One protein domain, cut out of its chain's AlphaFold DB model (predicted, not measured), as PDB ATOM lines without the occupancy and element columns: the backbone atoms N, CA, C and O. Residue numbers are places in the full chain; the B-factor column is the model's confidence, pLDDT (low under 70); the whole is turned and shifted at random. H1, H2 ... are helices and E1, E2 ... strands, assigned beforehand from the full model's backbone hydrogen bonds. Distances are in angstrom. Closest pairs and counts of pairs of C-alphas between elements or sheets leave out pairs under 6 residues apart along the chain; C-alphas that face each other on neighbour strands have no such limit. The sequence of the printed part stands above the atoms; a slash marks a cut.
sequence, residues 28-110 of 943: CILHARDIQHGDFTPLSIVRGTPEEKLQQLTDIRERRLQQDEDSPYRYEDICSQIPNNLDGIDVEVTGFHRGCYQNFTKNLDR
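Overview. This is residues 28 to 110 of the 943 residues of the protein "Predicted protein" of Nematostella vectensis (UniProt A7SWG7). One long helix, H1, makes one side of a loop-rich body; across from it stand a small ribbon of two antiparallel strands, E1 and E2, and helix H3, while short H2 packs on H1's residues 61 to 65. The 83 printed residues, under half in named elements, run E1, H1, H2, E2, H3: mixed class. It is compact, radius of gyration of the C-alphas 12.5 A, spanning 36 by 26 by 21 A.

Arrangement. From Cys 28, go to E1, residues 40 to 42, antiparallel to E2, residues 94 to 97; N 41 and O 96 are 2.9 A apart, within hydrogen-bond range. H1, residues 50 to 65, touches H2, residues 76 to 79, with residues 61 to 65 alone; the closest C-alphas, Arg 61 and Cys 79, are 5.3 A apart. H3, residues 98 to 104, is near H1, with 5 pairs of C-alphas within 10 A. Every O i to N i+4 pair is within range in H3, 9 of 12 in H1; H2 is too short for one.

Along the chain. Find C-alpha 40 at (160.140, 146.273, 63.240), where E1 begins; H1 runs 22.5 A from C-alpha 50, E2 10.3 A, and H3 10.2 A to C-alpha 104 at (169.569, 140.212, 73.041).

Size, cuts and confidence. The printed part has no cut; the link H2 to E2 is long. The C-alphas farthest apart, Asp 70 and Glu 92, stand 35.9 A apart. Look for pLDDT under 70 in 19 residues, among them 32 to 38.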
ATOM      1  N   CYS A  28     159.693 138.098  63.514       78.50
ATOM      2  CA  CYS A  28     160.819 138.613  64.304       78.50
ATOM      3  C   CYS A  28     161.644 137.467  64.919       78.50
ATOM      4  O   CYS A  28     161.193 136.832  65.871       78.50
ATOM      5  N   ILE A  29     162.881 137.269  64.444       79.62
ATOM      6  CA  ILE A  29     163.785 136.160  64.844       79.62
ATOM      7  C   ILE A  29     164.395 136.299  66.251       79.62
ATOM      8  O   ILE A  29     165.155 135.445  66.692       79.62
ATOM      9  N   LEU A  30     164.088 137.391  66.961       79.88
ATOM     10  CA  LEU A  30     164.535 137.664  68.335       79.88
ATOM     11  C   LEU A  30     163.350 137.816  69.308       79.88
ATOM     12  O   LEU A  30     163.442 138.558  70.290       79.88
ATOM     13  N   HIS A  31     162.201 137.194  69.019       73.19
ATOM     14  CA  HIS A  31     160.991 137.374  69.823       73.19
ATOM     15  C   HIS A  31     161.179 136.903  71.275       73.19
ATOM     16  O   HIS A  31     161.403 135.727  71.556       73.19
ATOM     17  N   ALA A  32     161.013 137.849  72.200       65.50
ATOM     18  CA  ALA A  32     160.950 137.623  73.637       65.50
ATOM     19  C   ALA A  32     159.549 138.019  74.113       65.50
ATOM     20  O   ALA A  32     159.086 139.114  73.787       65.50
ATOM     21  N   ARG A  33     158.880 137.130  74.857       50.91
ATOM     22  CA  ARG A  33     157.431 137.206  75.128       50.91
ATOM     23  C   ARG A  33     157.004 138.385  76.021       50.91
ATOM     24  O   ARG A  33     155.834 138.743  76.010       50.91
ATOM     25  N   ASP A  34     157.950 139.028  76.709       54.09
ATOM     26  CA  ASP A  34     157.702 140.067  77.723       54.09
ATOM     27  C   ASP A  34     158.227 141.470  77.341       54.09
ATOM     28  O   ASP A  34     158.481 142.309  78.208       54.09
ATOM     29  N   ILE A  35     158.437 141.752  76.048       58.72
ATOM     30  CA  ILE A  35     158.939 143.054  75.566       58.72
ATOM     31  C   ILE A  35     157.857 143.785  74.768       58.72
ATOM     32  O   ILE A  35     157.351 143.252  73.789       58.72
ATOM     33  N   GLN A  36     157.571 145.050  75.096       57.84
ATOM     34  CA  GLN A  36     156.788 145.915  74.203       57.84
ATOM     35  C   GLN A  36     157.562 146.169  72.901       57.84
ATOM     36  O   GLN A  36     158.635 146.783  72.897       57.84
ATOM     37  N   HIS A  37     157.029 145.674  71.787       63.44
ATOM     38  CA  HIS A  37     157.672 145.757  70.481       63.44
ATOM     39  C   HIS A  37     157.520 147.158  69.872       63.44
ATOM     40  O   HIS A  37     156.465 147.522  69.363       63.44
ATOM     41  N   GLY A  38     158.599 147.944  69.920       61.41
ATOM     42  CA  GLY A  38     158.788 149.083  69.017       61.41
ATOM     43  C   GLY A  38     159.230 148.635  67.618       61.41
ATOM     44  O   GLY A  38     159.506 147.452  67.413       61.41
ATOM     45  N   ASP A  39     159.335 149.604  66.703       74.19
ATOM     46  CA  ASP A  39     159.618 149.483  65.262       74.19
ATOM     47  C   ASP A  39     160.278 148.161  64.817       74.19
ATOM     48  O   ASP A  39     161.393 147.812  65.234       74.19
ATOM     49  N   PHE A  40     159.593 147.438  63.929       78.44
ATOM     50  CA  PHE A  40     160.140 146.273  63.240       78.44
ATOM     51  C   PHE A  40     161.131 146.709  62.156       78.44
ATOM     52  O   PHE A  40     160.842 147.606  61.367       78.44
ATOM     53  N   THR A  41     162.298 146.068  62.111       79.88
ATOM     54  CA  THR A  41     163.305 146.262  61.060       79.88
ATOM     55  C   THR A  41     163.454 144.956  60.272       79.88
ATOM     56  O   THR A  41     163.932 143.983  60.863       79.88
ATOM     57  N   PRO A  42     163.057 144.895  58.985       78.38
ATOM     58  CA  PRO A  42     163.309 143.731  58.135       78.38
ATOM     59  C   PRO A  42     164.804 143.604  57.820       78.38
ATOM     60  O   PRO A  42     165.535 144.601  57.820       78.38
ATOM     61  N   LEU A  43     165.262 142.383  57.533       76.25
ATOM     62  CA  LEU A  43     166.670 142.118  57.221       76.25
ATOM     63  C   LEU A  43     167.144 142.858  55.960       76.25
ATOM     64  O   LEU A  43     168.308 143.238  55.895       76.25
ATOM     65  N   SER A  44     166.255 143.160  55.010       68.88
ATOM     66  CA  SER A  44     166.571 143.930  53.797       68.88
ATOM     67  C   SER A  44     166.958 145.406  54.021       68.88
ATOM     68  O   SER A  44     167.465 146.037  53.096       68.88
ATOM     69  N   ILE A  45     166.751 145.978  55.220       70.19
ATOM     70  CA  ILE A  45     166.990 147.415  55.519       70.19
ATOM     71  C   ILE A  45     168.029 147.600  56.657       70.19
ATOM     72  O   ILE A  45     168.188 148.679  57.233       70.19
ATOM     73  N   VAL A  46     168.777 146.552  57.014       73.69
ATOM     74  CA  VAL A  46     169.839 146.640  58.036       73.69
ATOM     75  C   VAL A  46     171.099 147.339  57.500       73.69
ATOM     76  O   VAL A  46     171.298 147.485  56.299       73.69
ATOM     77  N   ARG A  47     171.979 147.798  58.402       60.53
ATOM     78  CA  ARG A  47     173.327 148.263  58.026       60.53
ATOM     79  C   ARG A  47     174.285 147.070  57.971       60.53
ATOM     80  O   ARG A  47     174.495 146.442  59.009       60.53
ATOM     81  N   GLY A  48     174.877 146.838  56.802       68.25
ATOM     82  CA  GLY A  48     175.601 145.607  56.450       68.25
ATOM     83  C   GLY A  48     174.762 144.757  55.495       68.25
ATOM     84  O   GLY A  48     173.668 145.176  55.114       68.25
ATOM     85  N   THR A  49     175.241 143.577  55.113       75.00
ATOM     86  CA  THR A  49     174.397 142.595  54.411       75.00
ATOM     87  C   THR A  49     173.497 141.835  55.404       75.00
ATOM     88  O   THR A  49     173.806 141.782  56.604       75.00
ATOM     89  N   PRO A  50     172.381 141.227  54.954       74.19
ATOM     90  CA  PRO A  50     171.566 140.347  55.794       74.19
ATOM     91  C   PRO A  50     172.375 139.207  56.436       74.19
ATOM     92  O   PRO A  50     172.159 138.872  57.601       74.19
ATOM     93  N   GLU A  51     173.346 138.655  55.706       76.19
ATOM     94  CA  GLU A  51     174.201 137.537  56.118       76.19
ATOM     95  C   GLU A  51     175.203 137.974  57.195       76.19
ATOM     96  O   GLU A  51     175.293 137.332  58.241       76.19
ATOM     97  N   GLU A  52     175.884 139.115  57.008       78.62
ATOM     98  CA  GLU A  52     176.726 139.735  58.047       78.62
ATOM     99  C   GLU A  52     175.924 139.995  59.331       78.62
ATOM    100  O   GLU A  52     176.421 139.827  60.451       78.62
ATOM    101  N   LYS A  53     174.663 140.418  59.175       80.19
ATOM    102  CA  LYS A  53     173.775 140.732  60.292       80.19
ATOM    103  C   LYS A  53     173.291 139.480  61.023       80.19
ATOM    104  O   LYS A  53     173.154 139.545  62.248       80.19
ATOM    105  N   LEU A  54     173.080 138.369  60.313       80.94
ATOM    106  CA  LEU A  54     172.771 137.072  60.912       80.94
ATOM    107  C   LEU A  54     173.997 136.484  61.625       80.94
ATOM    108  O   LEU A  54     173.872 136.092  62.782       80.94
ATOM    109  N   GLN A  55     175.183 136.511  61.005       79.25
ATOM    110  CA  GLN A  55     176.419 136.009  61.618       79.25
ATOM    111  C   GLN A  55     176.692 136.687  62.969       79.25
ATOM    112  O   GLN A  55     176.906 136.008  63.966       79.25
ATOM    113  N   GLN A  56     176.546 138.016  63.053       81.81
ATOM    114  CA  GLN A  56     176.680 138.757  64.318       81.81
ATOM    115  C   GLN A  56     175.688 138.317  65.413       81.81
ATOM    116  O   GLN A  56     175.966 138.504  66.599       81.81
ATOM    117  N   LEU A  57     174.519 137.775  65.049       83.19
ATOM    118  CA  LEU A  57     173.559 137.210  66.001       83.19
ATOM    119  C   LEU A  57     173.935 135.773  66.388       83.19
ATOM    120  O   LEU A  57     173.819 135.430  67.566       83.19
ATOM    121  N   THR A  58     174.461 134.975  65.456       82.12
ATOM    122  CA  THR A  58     175.024 133.637  65.714       82.12
ATOM    123  C   THR A  58     176.233 133.703  66.659       82.12
ATOM    124  O   THR A  58     176.242 133.025  67.685       82.12
ATOM    125  N   ASP A  59     177.172 134.627  66.431       82.69
ATOM    126  CA  ASP A  59     178.342 134.871  67.295       82.69
ATOM    127  C   ASP A  59     177.959 135.290  68.730       82.69
ATOM    128  O   ASP A  59     178.764 135.208  69.663       82.69
ATOM    129  N   ILE A  60     176.751 135.830  68.925       84.31
ATOM    130  CA  ILE A  60     176.197 136.161  70.246       84.31
ATOM    131  C   ILE A  60     175.461 134.951  70.830       84.31
ATOM    132  O   ILE A  60     175.657 134.641  72.004       84.31
ATOM    133  N   ARG A  61     174.662 134.247  70.020       84.44
ATOM    134  CA  ARG A  61     173.965 133.003  70.380       84.44
ATOM    135  C   ARG A  61     174.927 131.966  70.952       84.44
ATOM    136  O   ARG A  61     174.659 131.454  72.033       84.44
ATOM    137  N   GLU A  62     176.056 131.701  70.298       82.94
ATOM    138  CA  GLU A  62     177.031 130.712  70.782       82.94
ATOM    139  C   GLU A  62     177.597 131.081  72.160       82.94
ATOM    140  O   GLU A  62     177.516 130.286  73.094       82.94
ATOM    141  N   ARG A  63     178.078 132.318  72.341       83.44
ATOM    142  CA  ARG A  63     178.608 132.791  73.637       83.44
ATOM    143  C   ARG A  63     177.558 132.832  74.749       83.44
ATOM    144  O   ARG A  63     177.916 132.771  75.926       83.44
ATOM    145  N   ARG A  64     176.271 132.938  74.405       81.75
ATOM    146  CA  ARG A  64     175.159 132.824  75.358       81.75
ATOM    147  C   ARG A  64     174.846 131.370  75.713       81.75
ATOM    148  O   ARG A  64     174.734 131.073  76.895       81.75
ATOM    149  N   LEU A  65     174.782 130.466  74.736       81.25
ATOM    150  CA  LEU A  65     174.581 129.029  74.972       81.25
ATOM    151  C   LEU A  65     175.768 128.369  75.703       81.25
ATOM    152  O   LEU A  65     175.578 127.386  76.406       81.25
ATOM    153  N   GLN A  66     176.970 128.949  75.617       79.25
ATOM    154  CA  GLN A  66     178.145 128.577  76.424       79.25
ATOM    155  C   GLN A  66     178.058 128.987  77.910       79.25
ATOM    156  O   GLN A  66     178.998 128.729  78.661       79.25
ATOM    157  N   GLN A  67     176.981 129.647  78.354       75.81
ATOM    158  CA  GLN A  67     176.761 129.903  79.779       75.81
ATOM    159  C   GLN A  67     176.078 128.707  80.461       75.81
ATOM    160  O   GLN A  67     175.321 127.958  79.840       75.81
ATOM    161  N   ASP A  68     176.339 128.572  81.762       69.62
ATOM    162  CA  ASP A  68     175.764 127.550  82.645       69.62
ATOM    163  C   ASP A  68     174.216 127.563  82.573       69.62
ATOM    164  O   ASP A  68     173.630 128.620  82.328       69.62
ATOM    165  N   GLU A  69     173.537 126.424  82.756       63.25
ATOM    166  CA  GLU A  69     172.090 126.295  82.452       63.25
ATOM    167  C   GLU A  69     171.203 127.252  83.270       63.25
ATOM    168  O   GLU A  69     170.318 127.897  82.710       63.25
ATOM    169  N   ASP A  70     171.524 127.468  84.548       60.94
ATOM    170  CA  ASP A  70     170.851 128.443  85.423       60.94
ATOM    171  C   ASP A  70     171.180 129.925  85.108       60.94
ATOM    172  O   ASP A  70     170.739 130.838  85.817       60.94
ATOM    173  N   SER A  71     171.994 130.215  84.086       70.06
ATOM    174  CA  SER A  71     172.476 131.573  83.814       70.06
ATOM    175  C   SER A  71     171.401 132.460  83.166       70.06
ATOM    176  O   SER A  71     171.014 132.228  82.015       70.06
ATOM    177  N   PRO A  72     171.005 133.590  83.791       62.28
ATOM    178  CA  PRO A  72     170.013 134.514  83.228       62.28
ATOM    179  C   PRO A  72     170.504 135.260  81.971       62.28
ATOM    180  O   PRO A  72     169.779 136.084  81.415       62.28
ATOM    181  N   TYR A  73     171.734 134.996  81.517       73.88
ATOM    182  CA  TYR A  73     172.319 135.546  80.295       73.88
ATOM    183  C   TYR A  73     172.359 134.538  79.125       73.88
ATOM    184  O   TYR A  73     172.817 134.912  78.040       73.88
ATOM    185  N   ARG A  74     171.870 133.300  79.318       79.00
ATOM    186  CA  ARG A  74     171.851 132.214  78.317       79.00
ATOM    187  C   ARG A  74     170.792 132.396  77.217       79.00
ATOM    188  O   ARG A  74     171.046 132.051  76.067       79.00
ATOM    189  N   TYR A  75     169.646 133.009  77.545       75.00
ATOM    190  CA  TYR A  75     168.553 133.362  76.612       75.00
ATOM    191  C   TYR A  75     168.145 132.236  75.636       75.00
ATOM    192  O   TYR A  75     167.918 132.481  74.451       75.00
ATOM    193  N   GLU A  76     168.053 131.001  76.128       77.00
ATOM    194  CA  GLU A  76     167.896 129.782  75.321       77.00
ATOM    195  C   GLU A  76     166.662 129.792  74.398       77.00
ATOM    196  O   GLU A  76     166.773 129.468  73.213       77.00
ATOM    197  N   ASP A  77     165.526 130.304  74.884       73.25
ATOM    198  CA  ASP A  77     164.294 130.502  74.100       73.25
ATOM    199  C   ASP A  77     164.465 131.440  72.894       73.25
ATOM    200  O   ASP A  77     163.730 131.336  71.918       73.25
ATOM    201  N   ILE A  78     165.404 132.391  72.952       78.31
ATOM    202  CA  ILE A  78     165.684 133.337  71.858       78.31
ATOM    203  C   ILE A  78     166.785 132.766  70.963       78.31
ATOM    204  O   ILE A  78     166.674 132.791  69.741       78.31
ATOM    205  N   CYS A  79     167.826 132.194  71.571       80.38
ATOM    206  CA  CYS A  79     168.914 131.504  70.884       80.38
ATOM    207  C   CYS A  79     168.413 130.377  69.963       80.38
ATOM    208  O   CYS A  79     168.991 130.168  68.901       80.38
ATOM    209  N   SER A  80     167.335 129.681  70.332       75.50
ATOM    210  CA  SER A  80     166.699 128.632  69.520       75.50
ATOM    211  C   SER A  80     165.827 129.147  68.360       75.50
ATOM    212  O   SER A  80     165.541 128.378  67.447       75.50
ATOM    213  N   GLN A  81     165.441 130.431  68.347       73.69
ATOM    214  CA  GLN A  81     164.641 131.053  67.274       73.69
ATOM    215  C   GLN A  81     165.485 131.685  66.148       73.69
ATOM    216  O   GLN A  81     164.940 132.058  65.108       73.69
ATOM    217  N   ILE A  82     166.802 131.826  66.334       81.56
ATOM    218  CA  ILE A  82     167.705 132.425  65.340       81.56
ATOM    219  C   ILE A  82     168.086 131.356  64.295       81.56
ATOM    220  O   ILE A  82     168.696 130.354  64.678       81.56
ATOM    221  N   PRO A  83     167.780 131.542  62.996       75.81
ATOM    222  CA  PRO A  83     168.149 130.581  61.956       75.81
ATOM    223  C   PRO A  83     169.670 130.543  61.738       75.81
ATOM    224  O   PRO A  83     170.377 131.504  62.029       75.81
ATOM    225  N   ASN A  84     170.187 129.426  61.218       73.00
ATOM    226  CA  ASN A  84     171.631 129.251  60.994       73.00
ATOM    227  C   ASN A  84     172.119 129.901  59.679       73.00
ATOM    228  O   ASN A  84     173.298 130.210  59.544       73.00
ATOM    229  N   ASN A  85     171.215 130.081  58.716       75.19
ATOM    230  CA  ASN A  85     171.424 130.604  57.365       75.19
ATOM    231  C   ASN A  85     170.131 131.289  56.871       75.19
ATOM    232  O   ASN A  85     169.098 131.212  57.536       75.19
ATOM    233  N   LEU A  86     170.183 131.969  55.719       72.06
ATOM    234  CA  LEU A  86     169.033 132.679  55.125       72.06
ATOM    235  C   LEU A  86     168.373 131.934  53.948       72.06
ATOM    236  O   LEU A  86     167.454 132.461  53.323       72.06
ATOM    237  N   ASP A  87     168.805 130.708  53.644       65.44
ATOM    238  CA  ASP A  87     168.292 129.939  52.507       65.44
ATOM    239  C   ASP A  87     166.788 129.648  52.646       65.44
ATOM    240  O   ASP A  87     166.345 128.961  53.567       65.44
ATOM    241  N   GLY A  88     165.992 130.181  51.714       60.09
ATOM    242  CA  GLY A  88     164.530 130.056  51.718       60.09
ATOM    243  C   GLY A  88     163.792 131.013  52.666       60.09
ATOM    244  O   GLY A  88     162.575 130.894  52.798       60.09
ATOM    245  N   ILE A  89     164.486 131.962  53.305       71.81
ATOM    246  CA  ILE A  89     163.889 132.964  54.197       71.81
ATOM    247  C   ILE A  89     163.625 134.269  53.432       71.81
ATOM    248  O   ILE A  89     164.535 134.865  52.858       71.81
ATOM    249  N   ASP A  90     162.381 134.750  53.459       73.56
ATOM    250  CA  ASP A  90     162.008 136.054  52.897       73.56
ATOM    251  C   ASP A  90     162.514 137.189  53.810       73.56
ATOM    252  O   ASP A  90     162.010 137.403  54.918       73.56
ATOM    253  N   VAL A  91     163.532 137.911  53.336       72.38
ATOM    254  CA  VAL A  91     164.222 138.998  54.053       72.38
ATOM    255  C   VAL A  91     163.462 140.333  54.076       72.38
ATOM    256  O   VAL A  91     163.899 141.250  54.774       72.38
ATOM    257  N   GLU A  92     162.342 140.466  53.356       67.44
ATOM    258  CA  GLU A  92     161.467 141.646  53.436       67.44
ATOM    259  C   GLU A  92     160.436 141.525  54.566       67.44
ATOM    260  O   GLU A  92     160.083 142.534  55.180       67.44
ATOM    261  N   VAL A  93     159.993 140.304  54.895       71.69
ATOM    262  CA  VAL A  93     159.068 140.046  56.021       71.69
ATOM    263  C   VAL A  93     159.750 139.492  57.278       71.69
ATOM    264  O   VAL A  93     159.172 139.561  58.367       71.69
ATOM    265  N   THR A  94     160.978 138.979  57.161       74.44
ATOM    266  CA  THR A  94     161.771 138.463  58.290       74.44
ATOM    267  C   THR A  94     162.759 139.515  58.794       74.44
ATOM    268  O   THR A  94     163.435 140.187  58.016       74.44
ATOM    269  N   GLY A  95     162.856 139.679  60.115       77.50
ATOM    270  CA  GLY A  95     163.576 140.796  60.728       77.50
ATOM    271  C   GLY A  95     163.631 140.724  62.247       77.50
ATOM    272  O   GLY A  95     163.577 139.647  62.840       77.50
ATOM    273  N   PHE A  96     163.730 141.880  62.903       84.31
ATOM    274  CA  PHE A  96     163.649 141.975  64.361       84.31
ATOM    275  C   PHE A  96     163.016 143.285  64.841       84.31
ATOM    276  O   PHE A  96     163.233 144.361  64.282       84.31
ATOM    277  N   HIS A  97     162.268 143.209  65.943       83.19
ATOM    278  CA  HIS A  97     161.824 144.388  66.683       83.19
ATOM    279  C   HIS A  97     163.012 145.069  67.370       83.19
ATOM    280  O   HIS A  97     163.836 144.411  68.015       83.19
ATOM    281  N   ARG A  98     163.077 146.403  67.307       76.12
ATOM    282  CA  ARG A  98     164.177 147.196  67.886       76.12
ATOM    283  C   ARG A  98     164.422 146.903  69.373       76.12
ATOM    284  O   ARG A  98     165.574 146.800  69.794       76.12
ATOM    285  N   GLY A  99     163.354 146.724  70.155       72.12
ATOM    286  CA  GLY A  99     163.438 146.375  71.581       72.12
ATOM    287  C   GLY A  99     163.992 144.967  71.836       72.12
ATOM    288  O   GLY A  99     164.786 144.778  72.757       72.12
ATOM    289  N   CYS A 100     163.639 143.999  70.985       79.12
ATOM    290  CA  CYS A 100     164.135 142.623  71.046       79.12
ATOM    291  C   CYS A 100     165.641 142.552  70.770       79.12
ATOM    292  O   CYS A 100     166.387 142.021  71.595       79.12
ATOM    293  N   TYR A 101     166.103 143.174  69.677       81.81
ATOM    294  CA  TYR A 101     167.531 143.273  69.358       81.81
ATOM    295  C   TYR A 101     168.316 143.923  70.505       81.81
ATOM    296  O   TYR A 101     169.282 143.351  71.006       81.81
ATOM    297  N   GLN A 102     167.845 145.074  71.000       76.69
ATOM    298  CA  GLN A 102     168.477 145.757  72.130       76.69
ATOM    299  C   GLN A 102     168.500 144.929  73.417       76.69
ATOM    300  O   GLN A 102     169.338 145.202  74.271       76.69
ATOM    301  N   ASN A 103     167.605 143.958  73.610       79.00
ATOM    302  CA  ASN A 103     167.675 143.073  74.769       79.00
ATOM    303  C   ASN A 103     168.698 141.952  74.557       79.00
ATOM    304  O   ASN A 103     169.562 141.744  75.407       79.00
ATOM    305  N   PHE A 104     168.660 141.303  73.391       81.00
ATOM    306  CA  PHE A 104     169.569 140.212  73.041       81.00
ATOM    307  C   PHE A 104     171.047 140.644  72.975       81.00
ATOM    308  O   PHE A 104     171.931 139.835  73.254       81.00
ATOM    309  N   THR A 105     171.345 141.920  72.698       81.88
ATOM    310  CA  THR A 105     172.724 142.451  72.656       81.88
ATOM    311  C   THR A 105     173.196 143.166  73.937       81.88
ATOM    312  O   THR A 105     174.239 143.816  73.908       81.88
ATOM    313  N   LYS A 106     172.471 143.097  75.066       76.12
ATOM    314  CA  LYS A 106     172.926 143.670  76.357       76.12
ATOM    315  C   LYS A 106     173.884 142.744  77.110       76.12
ATOM    316  O   LYS A 106     173.768 141.522  77.035       76.12
ATOM    317  N   ASN A 107     174.752 143.339  77.929       72.19
ATOM    318  CA  ASN A 107     175.622 142.649  78.892       72.19
ATOM    319  C   ASN A 107     176.583 141.609  78.265       72.19
ATOM    320  O   ASN A 107     176.900 140.602  78.896       72.19
ATOM    321  N   LEU A 108     177.018 141.816  77.014       74.31
ATOM    322  CA  LEU A 108     177.939 140.905  76.310       74.31
ATOM    323  C   LEU A 108     179.337 140.861  76.957       74.31
ATOM    324  O   LEU A 108     180.043 139.870  76.817       74.31
ATOM    325  N   ASP A 109     179.692 141.907  77.702       66.44
ATOM    326  CA  ASP A 109     180.863 142.032  78.579       66.44
ATOM    327  C   ASP A 109     180.887 141.024  79.743       66.44
ATOM    328  O   ASP A 109     181.932 140.826  80.358       66.44
ATOM    329  N   ARG A 110     179.748 140.386  80.050       58.31
ATOM    330  CA  ARG A 110     179.596 139.439  81.169       58.31
ATOM    331  C   ARG A 110     179.615 137.972  80.745       58.31
ATOM    332  O   ARG A 110     179.518 137.099  81.602       58.31
TER     333      ARG A 110